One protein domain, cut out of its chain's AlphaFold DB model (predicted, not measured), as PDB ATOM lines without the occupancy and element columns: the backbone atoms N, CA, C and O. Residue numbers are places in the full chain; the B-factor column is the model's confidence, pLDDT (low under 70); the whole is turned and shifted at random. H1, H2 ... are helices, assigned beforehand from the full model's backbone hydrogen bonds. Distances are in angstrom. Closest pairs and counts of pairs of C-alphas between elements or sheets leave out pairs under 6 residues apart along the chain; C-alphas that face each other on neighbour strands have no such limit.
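AT A GLANCE: This is residues 284 to 357 of the 565 residues of an uncharacterized protein of Actinosynnema mirum (strain ATCC 29888 / DSM 43827 / JCM 3225 / NBRC 14064 / NCIMB 13271 / NRRL B-12336 / IMRU 3971 / 101) (UniProt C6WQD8). A compact knot of five helices is built round H3, the longest, which runs through the middle. H5 lies beside it and runs back the opposite way, H1 and H2 pack crosswise to each other on the other side of H3, and the short H4 is set crosswise to both H3 and H5. The printed part has 74 residues, with five named helices, H1 to H5 in order along the chain, and no named strand; the class is all helix. The whole is compact, with a radius of gyration of the C-alphas of 10.6 A, and rounded, with spans of 29 by 21 by 19 A.

IN THESE COORDINATES: H3 holds residues 312 to 324 and is 18.5 A from first to last C-alpha, from (34.584, -35.522, 50.160) to (41.770, -33.281, 33.276). H2, residues 298 to 308, is 15.4 A long, and H1, residues 284 to 292, is 12.4 A long and begins with C-alpha 284 at (36.750, -47.846, 47.594). H5, residues 347 to 356, is 13.9 A long and ends with C-alpha 356 at (39.493, -22.655, 55.142). H4, residues 332 to 337, is 8.7 A long.

HOW THE PARTS SIT: H3 is the hub and touches the four other helices. With H5 it stands at a shallow tilt of 12 degrees, opposite ways; their closest C-alphas, of Ala 314 and Val 351, are 5.7 A apart. H2 and H3 form a helical hairpin, at a steep tilt of 43 degrees, opposite ways; the closest C-alphas are those of Ala 308 and Thr 315, at 5.5 A. H1 touches H3 at a steep tilt of 43 degrees, the same way, with the C-alphas of Val 290 and Ala 319 closest at 4.8 A. H1 and H2 touch, with the C-alphas of Asp 287 and Ala 301 closest at 4.7 A; at 71 degrees they are only just about perpendicular. H4 touches residues 318 to 322 of H3 alone, about perpendicular at 83 degrees, with the C-alphas of Ala 321 and Leu 335 closest at 5.8 A. H4 also touches H5, about perpendicular at 85 degrees; the closest C-alphas are those of Leu 336 and Gly 348, at 4.4 A. H2 and H4 only just touch, with 3 pairs of C-alphas within 8 A, the closest those of Val 303 and Pro 332 at 6.3 A. H1 is apart from H4 and H5, and H2 is apart from H5. In H1, H2, H3, H4 and H5 every O i to N i+4 pair is within hydrogen-bond range.

THE WHOLE: The two C-alphas farthest apart, of Gly 297 and Asp 357, are 30.6 A apart. The printed part has no cut. The links H1 to H2 and H2 to H3 are tight, those from H3 to H4 and H4 to H5 are short, and no link is long. The mean pLDDT of the printed part is 86.7, and residue 357 alone is under 70.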
ATOM      1  N   ARG A 284      37.731 -47.287  48.546       85.19
ATOM      2  CA  ARG A 284      36.750 -47.846  47.594       85.19
ATOM      3  C   ARG A 284      35.695 -46.839  47.138       85.19
ATOM      4  O   ARG A 284      35.180 -46.953  46.030       85.19
ATOM      5  N   GLN A 285      35.292 -45.913  48.004       84.00
ATOM      6  CA  GLN A 285      34.365 -44.842  47.636       84.00
ATOM      7  C   GLN A 285      35.081 -43.773  46.811       84.00
ATOM      8  O   GLN A 285      34.504 -43.311  45.831       84.00
ATOM      9  N   VAL A 286      36.330 -43.442  47.152       86.62
ATOM     10  CA  VAL A 286      37.181 -42.556  46.345       86.62
ATOM     11  C   VAL A 286      37.368 -43.122  44.938       86.62
ATOM     12  O   VAL A 286      37.118 -42.408  43.977       86.62
ATOM     13  N   ASP A 287      37.670 -44.414  44.793       88.50
ATOM     14  CA  ASP A 287      37.769 -45.095  43.492       88.50
ATOM     15  C   ASP A 287      36.500 -44.932  42.641       88.50
ATOM     16  O   ASP A 287      36.577 -44.629  41.451       88.50
ATOM     17  N   ARG A 288      35.311 -45.025  43.248       86.88
ATOM     18  CA  ARG A 288      34.048 -44.755  42.536       86.88
ATOM     19  C   ARG A 288      33.926 -43.300  42.093       86.88
ATOM     20  O   ARG A 288      33.438 -43.059  40.994       86.88
ATOM     21  N   VAL A 289      34.333 -42.346  42.932       84.50
ATOM     22  CA  VAL A 289      34.293 -40.909  42.606       84.50
ATOM     23  C   VAL A 289      35.272 -40.584  41.478       84.50
ATOM     24  O   VAL A 289      34.885 -39.913  40.528       84.50
ATOM     25  N   VAL A 290      36.496 -41.111  41.542       89.56
ATOM     26  CA  VAL A 290      37.536 -40.944  40.516       89.56
ATOM     27  C   VAL A 290      37.065 -41.502  39.172       89.56
ATOM     28  O   VAL A 290      37.098 -40.788  38.172       89.56
ATOM     29  N   ARG A 291      36.495 -42.715  39.151       87.88
ATOM     30  CA  ARG A 291      35.912 -43.294  37.926       87.88
ATOM     31  C   ARG A 291      34.733 -42.493  37.391       87.88
ATOM     32  O   ARG A 291      34.633 -42.290  36.188       87.88
ATOM     33  N   ALA A 292      33.841 -42.035  38.270       84.69
ATOM     34  CA  ALA A 292      32.694 -41.222  37.870       84.69
ATOM     35  C   ALA A 292      33.111 -39.857  37.298       84.69
ATOM     36  O   ALA A 292      32.399 -39.316  36.457       84.69
ATOM     37  N   ALA A 293      34.256 -39.319  37.724       86.12
ATOM     38  CA  ALA A 293      34.844 -38.109  37.157       86.12
ATOM     39  C   ALA A 293      35.502 -38.337  35.781       86.12
ATOM     40  O   ALA A 293      35.868 -37.367  35.130       86.12
ATOM     41  N   GLY A 294      35.641 -39.587  35.325       87.19
ATOM     42  CA  GLY A 294      36.300 -39.929  34.062       87.19
ATOM     43  C   GLY A 294      37.805 -40.193  34.183       87.19
ATOM     44  O   GLY A 294      38.467 -40.357  33.164       87.19
ATOM     45  N   ALA A 295      38.352 -40.273  35.400       85.94
ATOM     46  CA  ALA A 295      39.732 -40.692  35.636       85.94
ATOM     47  C   ALA A 295      39.808 -42.217  35.847       85.94
ATOM     48  O   ALA A 295      39.010 -42.796  36.590       85.94
ATOM     49  N   GLY A 296      40.756 -42.888  35.187       70.44
ATOM     50  CA  GLY A 296      40.829 -44.349  35.139       70.44
ATOM     51  C   GLY A 296      42.143 -44.912  35.673       70.44
ATOM     52  O   GLY A 296      43.108 -45.019  34.935       70.44
ATOM     53  N   GLY A 297      42.169 -45.380  36.921       78.38
ATOM     54  CA  GLY A 297      43.329 -46.101  37.449       78.38
ATOM     55  C   GLY A 297      43.229 -46.358  38.945       78.38
ATOM     56  O   GLY A 297      42.907 -45.454  39.714       78.38
ATOM     57  N   ARG A 298      43.528 -47.590  39.381       75.56
ATOM     58  CA  ARG A 298      43.547 -47.931  40.816       75.56
ATOM     59  C   ARG A 298      44.574 -47.082  41.579       75.56
ATOM     60  O   ARG A 298      44.263 -46.616  42.668       75.56
ATOM     61  N   GLY A 299      45.733 -46.814  40.969       86.12
ATOM     62  CA  GLY A 299      46.764 -45.944  41.547       86.12
ATOM     63  C   GLY A 299      46.301 -44.495  41.724       86.12
ATOM     64  O   GLY A 299      46.575 -43.883  42.747       86.12
ATOM     65  N   THR A 300      45.514 -43.956  40.790       90.00
ATOM     66  CA  THR A 300      44.970 -42.592  40.886       90.00
ATOM     67  C   THR A 300      43.994 -42.460  42.053       90.00
ATOM     68  O   THR A 300      44.051 -41.489  42.802       90.00
ATOM     69  N   ALA A 301      43.122 -43.453  42.259       91.25
ATOM     70  CA  ALA A 301      42.215 -43.475  43.405       91.25
ATOM     71  C   ALA A 301      42.959 -43.546  44.745       91.25
ATOM     72  O   ALA A 301      42.577 -42.861  45.693       91.25
ATOM     73  N   GLU A 302      44.031 -44.335  44.807       90.56
ATOM     74  CA  GLU A 302      44.894 -44.433  45.983       90.56
ATOM     75  C   GLU A 302      45.579 -43.094  46.291       90.56
ATOM     76  O   GLU A 302      45.526 -42.629  47.429       90.56
ATOM     77  N   VAL A 303      46.140 -42.430  45.273       91.62
ATOM     78  CA  VAL A 303      46.750 -41.099  45.407       91.62
ATOM     79  C   VAL A 303      45.726 -40.064  45.876       91.62
ATOM     80  O   VAL A 303      45.983 -39.342  46.838       91.62
ATOM     81  N   VAL A 304      44.545 -40.010  45.250       92.56
ATOM     82  CA  VAL A 304      43.479 -39.079  45.653       92.56
ATOM     83  C   VAL A 304      43.044 -39.344  47.092       92.56
ATOM     84  O   VAL A 304      42.886 -38.397  47.858       92.56
ATOM     85  N   HIS A 305      42.870 -40.608  47.484       91.31
ATOM     86  CA  HIS A 305      42.488 -40.959  48.851       91.31
ATOM     87  C   HIS A 305      43.581 -40.579  49.854       91.31
ATOM     88  O   HIS A 305      43.271 -40.018  50.902       91.31
ATOM     89  N   ALA A 306      44.849 -40.840  49.537       89.62
ATOM     90  CA  ALA A 306      45.976 -40.509  50.400       89.62
ATOM     91  C   ALA A 306      46.168 -38.997  50.577       89.62
ATOM     92  O   ALA A 306      46.463 -38.557  51.684       89.62
ATOM     93  N   LEU A 307      45.959 -38.208  49.520       91.06
ATOM     94  CA  LEU A 307      45.959 -36.750  49.604       91.06
ATOM     95  C   LEU A 307      44.752 -36.243  50.395       91.06
ATOM     96  O   LEU A 307      44.905 -35.500  51.358       91.06
ATOM     97  N   ALA A 308      43.543 -36.644  49.999       89.06
ATOM     98  CA  ALA A 308      42.313 -36.108  50.567       89.06
ATOM     99  C   ALA A 308      42.024 -36.604  51.990       89.06
ATOM    100  O   ALA A 308      41.193 -36.003  52.667       89.06
ATOM    101  N   ALA A 309      42.634 -37.719  52.403       85.38
ATOM    102  CA  ALA A 309      42.262 -38.496  53.585       85.38
ATOM    103  C   ALA A 309      40.761 -38.863  53.624       85.38
ATOM    104  O   ALA A 309      40.174 -39.013  54.689       85.38
ATOM    105  N   GLY A 310      40.134 -38.986  52.445       81.38
ATOM    106  CA  GLY A 310      38.698 -39.232  52.293       81.38
ATOM    107  C   GLY A 310      37.815 -37.977  52.264       81.38
ATOM    108  O   GLY A 310      36.613 -38.107  52.005       81.38
ATOM    109  N   HIS A 311      38.378 -36.771  52.418       81.38
ATOM    110  CA  HIS A 311      37.586 -35.540  52.498       81.38
ATOM    111  C   HIS A 311      36.781 -35.328  51.228       81.38
ATOM    112  O   HIS A 311      37.340 -35.124  50.151       81.38
ATOM    113  N   ALA A 312      35.451 -35.382  51.329       77.62
ATOM    114  CA  ALA A 312      34.584 -35.522  50.160       77.62
ATOM    115  C   ALA A 312      34.724 -34.364  49.156       77.62
ATOM    116  O   ALA A 312      34.770 -34.596  47.946       77.62
ATOM    117  N   ALA A 313      34.820 -33.122  49.643       76.88
ATOM    118  CA  ALA A 313      34.993 -31.964  48.768       76.88
ATOM    119  C   ALA A 313      36.375 -31.969  48.099       76.88
ATOM    120  O   ALA A 313      36.469 -31.734  46.901       76.88
ATOM    121  N   ALA A 314      37.426 -32.310  48.846       86.06
ATOM    122  CA  ALA A 314      38.777 -32.378  48.299       86.06
ATOM    123  C   ALA A 314      38.936 -33.539  47.309       86.06
ATOM    124  O   ALA A 314      39.491 -33.361  46.234       86.06
ATOM    125  N   THR A 315      38.363 -34.699  47.637       88.88
ATOM    126  CA  THR A 315      38.295 -35.880  46.772       88.88
ATOM    127  C   THR A 315      37.661 -35.527  45.435       88.88
ATOM    128  O   THR A 315      38.178 -35.923  44.399       88.88
ATOM    129  N   ARG A 316      36.551 -34.774  45.435       87.38
ATOM    130  CA  ARG A 316      35.907 -34.327  44.193       87.38
ATOM    131  C   ARG A 316      36.846 -33.462  43.355       87.38
ATOM    132  O   ARG A 316      36.979 -33.721  42.168       87.38
ATOM    133  N   GLU A 317      37.460 -32.444  43.950       89.94
ATOM    134  CA  GLU A 317      38.348 -31.530  43.217       89.94
ATOM    135  C   GLU A 317      39.571 -32.267  42.654       89.94
ATOM    136  O   GLU A 317      39.881 -32.122  41.477       89.94
ATOM    137  N   LEU A 318      40.193 -33.141  43.447       92.94
ATOM    138  CA  LEU A 318      41.315 -33.978  43.015       92.94
ATOM    139  C   LEU A 318      40.908 -35.014  41.953       92.94
ATOM    140  O   LEU A 318      41.673 -35.284  41.035       92.94
ATOM    141  N   ALA A 319      39.702 -35.583  42.034       91.44
ATOM    142  CA  ALA A 319      39.181 -36.498  41.019       91.44
ATOM    143  C   ALA A 319      38.925 -35.791  39.679       91.44
ATOM    144  O   ALA A 319      39.218 -36.351  38.625       91.44
ATOM    145  N   LEU A 320      38.405 -34.560  39.713       91.00
ATOM    146  CA  LEU A 320      38.242 -33.730  38.517       91.00
ATOM    147  C   LEU A 320      39.603 -33.342  37.927       91.00
ATOM    148  O   LEU A 320      39.788 -33.449  36.719       91.00
ATOM    149  N   ALA A 321      40.572 -32.982  38.773       94.00
ATOM    150  CA  ALA A 321      41.949 -32.723  38.358       94.00
ATOM    151  C   ALA A 321      42.573 -33.944  37.663       94.00
ATOM    152  O   ALA A 321      43.132 -33.835  36.575       94.00
ATOM    153  N   ALA A 322      42.400 -35.133  38.245       93.19
ATOM    154  CA  ALA A 322      42.872 -36.383  37.661       93.19
ATOM    155  C   ALA A 322      42.258 -36.661  36.280       93.19
ATOM    156  O   ALA A 322      42.941 -37.168  35.389       93.19
ATOM    157  N   ALA A 323      40.977 -36.335  36.094       91.75
ATOM    158  CA  ALA A 323      40.299 -36.497  34.813       91.75
ATOM    159  C   ALA A 323      40.849 -35.526  33.757       91.75
ATOM    160  O   ALA A 323      41.078 -35.931  32.619       91.75
ATOM    161  N   LEU A 324      41.137 -34.278  34.146       91.19
ATOM    162  CA  LEU A 324      41.770 -33.281  33.276       91.19
ATOM    163  C   LEU A 324      43.183 -33.695  32.839       91.19
ATOM    164  O   LEU A 324      43.561 -33.452  31.698       91.19
ATOM    165  N   LEU A 325      43.935 -34.373  33.710       92.12
ATOM    166  CA  LEU A 325      45.265 -34.916  33.406       92.12
ATOM    167  C   LEU A 325      45.234 -36.199  32.547       92.12
ATOM    168  O   LEU A 325      46.268 -36.828  32.335       92.12
ATOM    169  N   GLY A 326      44.065 -36.618  32.051       84.94
ATOM    170  CA  GLY A 326      43.937 -37.779  31.164       84.94
ATOM    171  C   GLY A 326      43.890 -39.129  31.883       84.94
ATOM    172  O   GLY A 326      44.075 -40.166  31.252       84.94
ATOM    173  N   GLY A 327      43.635 -39.143  33.195       71.25
ATOM    174  CA  GLY A 327      43.307 -40.355  33.948       71.25
ATOM    175  C   GLY A 327      44.454 -41.342  34.192       71.25
ATOM    176  O   GLY A 327      44.200 -42.369  34.813       71.25
ATOM    177  N   GLY A 328      45.685 -41.047  33.756       76.88
ATOM    178  CA  GLY A 328      46.877 -41.846  34.062       76.88
ATOM    179  C   GLY A 328      47.264 -41.829  35.548       76.88
ATOM    180  O   GLY A 328      46.550 -41.283  36.395       76.88
ATOM    181  N   THR A 329      48.417 -42.420  35.883       79.31
ATOM    182  CA  THR A 329      49.005 -42.368  37.234       79.31
ATOM    183  C   THR A 329      49.559 -40.971  37.520       79.31
ATOM    184  O   THR A 329      50.771 -40.772  37.524       79.31
ATOM    185  N   ALA A 330      48.663 -40.004  37.714       85.69
ATOM    186  CA  ALA A 330      49.027 -38.657  38.113       85.69
ATOM    187  C   ALA A 330      49.696 -38.701  39.488       85.69
ATOM    188  O   ALA A 330      49.185 -39.307  40.439       85.69
ATOM    189  N   THR A 331      50.851 -38.063  39.584       89.62
ATOM    190  CA  THR A 331      51.554 -37.885  40.844       89.62
ATOM    191  C   THR A 331      50.765 -36.940  41.756       89.62
ATOM    192  O   THR A 331      49.976 -36.109  41.289       89.62
ATOM    193  N   PRO A 332      50.981 -37.018  43.080       91.12
ATOM    194  CA  PRO A 332      50.363 -36.087  44.017       91.12
ATOM    195  C   PRO A 332      50.635 -34.611  43.682       91.12
ATOM    196  O   PRO A 332      49.765 -33.765  43.878       91.12
ATOM    197  N   GLU A 333      51.825 -34.303  43.157       90.56
ATOM    198  CA  GLU A 333      52.212 -32.940  42.785       90.56
ATOM    199  C   GLU A 333      51.482 -32.446  41.534       90.56
ATOM    200  O   GLU A 333      50.955 -31.335  41.534       90.56
ATOM    201  N   GLU A 334      51.377 -33.287  40.504       92.44
ATOM    202  CA  GLU A 334      50.622 -32.963  39.291       92.44
ATOM    203  C   GLU A 334      49.146 -32.702  39.606       92.44
ATOM    204  O   GLU A 334      48.575 -31.741  39.098       92.44
ATOM    205  N   LEU A 335      48.533 -33.498  40.490       93.50
ATOM    206  CA  LEU A 335      47.134 -33.301  40.888       93.50
ATOM    207  C   LEU A 335      46.903 -31.989  41.636       93.50
ATOM    208  O   LEU A 335      45.872 -31.351  41.443       93.50
ATOM    209  N   LEU A 336      47.831 -31.604  42.512       93.62
ATOM    210  CA  LEU A 336      47.709 -30.385  43.309       93.62
ATOM    211  C   LEU A 336      48.033 -29.127  42.494       93.62
ATOM    212  O   LEU A 336      47.452 -28.074  42.759       93.62
ATOM    213  N   SER A 337      48.904 -29.244  41.492       93.38
ATOM    214  CA  SER A 337      49.282 -28.151  40.589       93.38
ATOM    215  C   SER A 337      48.378 -28.025  39.359       93.38
ATOM    216  O   SER A 337      48.396 -26.989  38.694       93.38
ATOM    217  N   ALA A 338      47.566 -29.040  39.052       93.69
ATOM    218  CA  ALA A 338      46.599 -28.988  37.963       93.69
ATOM    219  C   ALA A 338      45.610 -27.821  38.144       93.69
ATOM    220  O   ALA A 338      45.228 -27.505  39.278       93.69
ATOM    221  N   PRO A 339      45.159 -27.189  37.046       92.31
ATOM    222  CA  PRO A 339      44.127 -26.166  37.116       92.31
ATOM    223  C   PRO A 339      42.807 -26.775  37.592       92.31
ATOM    224  O   PRO A 339      42.484 -27.933  37.310       92.31
ATOM    225  N   SER A 340      42.024 -25.983  38.317       89.25
ATOM    226  CA  SER A 340      40.671 -26.366  38.695       89.25
ATOM    227  C   SER A 340      39.747 -26.491  37.476       89.25
ATOM    228  O   SER A 340      39.961 -25.875  36.437       89.25
ATOM    229  N   SER A 341      38.650 -27.245  37.612       77.38
ATOM    230  CA  SER A 341      37.614 -27.320  36.576       77.38
ATOM    231  C   SER A 341      36.918 -25.988  36.296       77.38
ATOM    232  O   SER A 341      36.363 -25.827  35.212       77.38
ATOM    233  N   ASP A 342      36.892 -25.065  37.264       75.56
ATOM    234  CA  ASP A 342      36.100 -23.835  37.132       75.56
ATOM    235  C   ASP A 342      36.955 -22.594  36.822       75.56
ATOM    236  O   ASP A 342      36.399 -21.574  36.421       75.56
ATOM    237  N   ASP A 343      38.276 -22.650  37.028       84.56
ATOM    238  CA  ASP A 343      39.198 -21.524  36.826       84.56
ATOM    239  C   ASP A 343      40.668 -21.983  36.684       84.56
ATOM    240  O   ASP A 343      40.982 -23.168  36.730       84.56
ATOM    241  N   VAL A 344      41.587 -21.027  36.503       88.56
ATOM    242  CA  VAL A 344      43.034 -21.284  36.358       88.56
ATOM    243  C   VAL A 344      43.767 -21.498  37.691       88.56
ATOM    244  O   VAL A 344      44.987 -21.653  37.696       88.56
ATOM    245  N   THR A 345      43.066 -21.484  38.827       89.94
ATOM    246  CA  THR A 345      43.686 -21.650  40.146       89.94
ATOM    247  C   THR A 345      44.160 -23.096  40.311       89.94
ATOM    248  O   THR A 345      43.394 -24.017  39.999       89.94
ATOM    249  N   PRO A 346      45.368 -23.332  40.855       94.38
ATOM    250  CA  PRO A 346      45.805 -24.676  41.209       94.38
ATOM    251  C   PRO A 346      44.812 -25.365  42.153       94.38
ATOM    252  O   PRO A 346      44.304 -24.765  43.110       94.38
ATOM    253  N   VAL A 347      44.547 -26.648  41.917       93.44
ATOM    254  CA  VAL A 347      43.617 -27.457  42.722       93.44
ATOM    255  C   VAL A 347      44.018 -27.465  44.195       93.44
ATOM    256  O   VAL A 347      43.142 -27.385  45.054       93.44
ATOM    257  N   GLY A 348      45.314 -27.487  44.512       92.38
ATOM    258  CA  GLY A 348      45.812 -27.398  45.885       92.38
ATOM    259  C   GLY A 348      45.373 -26.115  46.595       92.38
ATOM    260  O   GLY A 348      44.843 -26.180  47.705       92.38
ATOM    261  N   ASP A 349      45.502 -24.959  45.938       90.62
ATOM    262  CA  ASP A 349      45.062 -23.672  46.490       90.62
ATOM    263  C   ASP A 349      43.546 -23.602  46.623       90.62
ATOM    264  O   ASP A 349      43.015 -23.108  47.618       90.62
ATOM    265  N   ARG A 350      42.823 -24.151  45.649       88.50
ATOM    266  CA  ARG A 350      41.369 -24.222  45.713       88.50
ATOM    267  C   ARG A 350      40.883 -25.127  46.840       88.50
ATOM    268  O   ARG A 350      39.959 -24.746  47.554       88.50
ATOM    269  N   VAL A 351      41.490 -26.296  47.031       88.94
ATOM    270  CA  VAL A 351      41.187 -27.202  48.148       88.94
ATOM    271  C   VAL A 351      41.539 -26.546  49.479       88.94
ATOM    272  O   VAL A 351      40.755 -26.636  50.422       88.94
ATOM    273  N   LEU A 352      42.652 -25.819  49.559       88.44
ATOM    274  CA  LEU A 352      43.004 -25.061  50.754       88.44
ATOM    275  C   LEU A 352      41.956 -23.980  51.061       88.44
ATOM    276  O   LEU A 352      41.457 -23.904  52.182       88.44
ATOM    277  N   ASN A 353      41.546 -23.209  50.055       83.81
ATOM    278  CA  ASN A 353      40.477 -22.216  50.181       83.81
ATOM    279  C   ASN A 353      39.136 -22.858  50.566       83.81
ATOM    280  O   ASN A 353      38.370 -22.274  51.327       83.81
ATOM    281  N   LEU A 354      38.850 -24.065  50.069       78.69
ATOM    282  CA  LEU A 354      37.669 -24.843  50.442       78.69
ATOM    283  C   LEU A 354      37.697 -25.262  51.910       78.69
ATOM    284  O   LEU A 354      36.681 -25.127  52.588       78.69
ATOM    285  N   LEU A 355      38.831 -25.774  52.384       78.31
ATOM    286  CA  LEU A 355      39.004 -26.207  53.769       78.31
ATOM    287  C   LEU A 355      38.992 -25.030  54.741       78.31
ATOM    288  O   LEU A 355      38.557 -25.197  55.869       78.31
ATOM    289  N   LEU A 356      39.436 -23.850  54.305       77.56
ATOM    290  CA  LEU A 356      39.493 -22.655  55.142       77.56
ATOM    291  C   LEU A 356      38.216 -21.799  55.079       77.56
ATOM    292  O   LEU A 356      37.898 -21.127  56.055       77.56
ATOM    293  N   ASP A 357      37.479 -21.822  53.964       67.44
ATOM    294  CA  ASP A 357      36.180 -21.171  53.702       67.44
ATOM    295  C   ASP A 357      35.869 -19.934  54.579       67.44
ATOM    296  O   ASP A 357      35.033 -19.954  55.488       67.44
TER     297      ASP A 357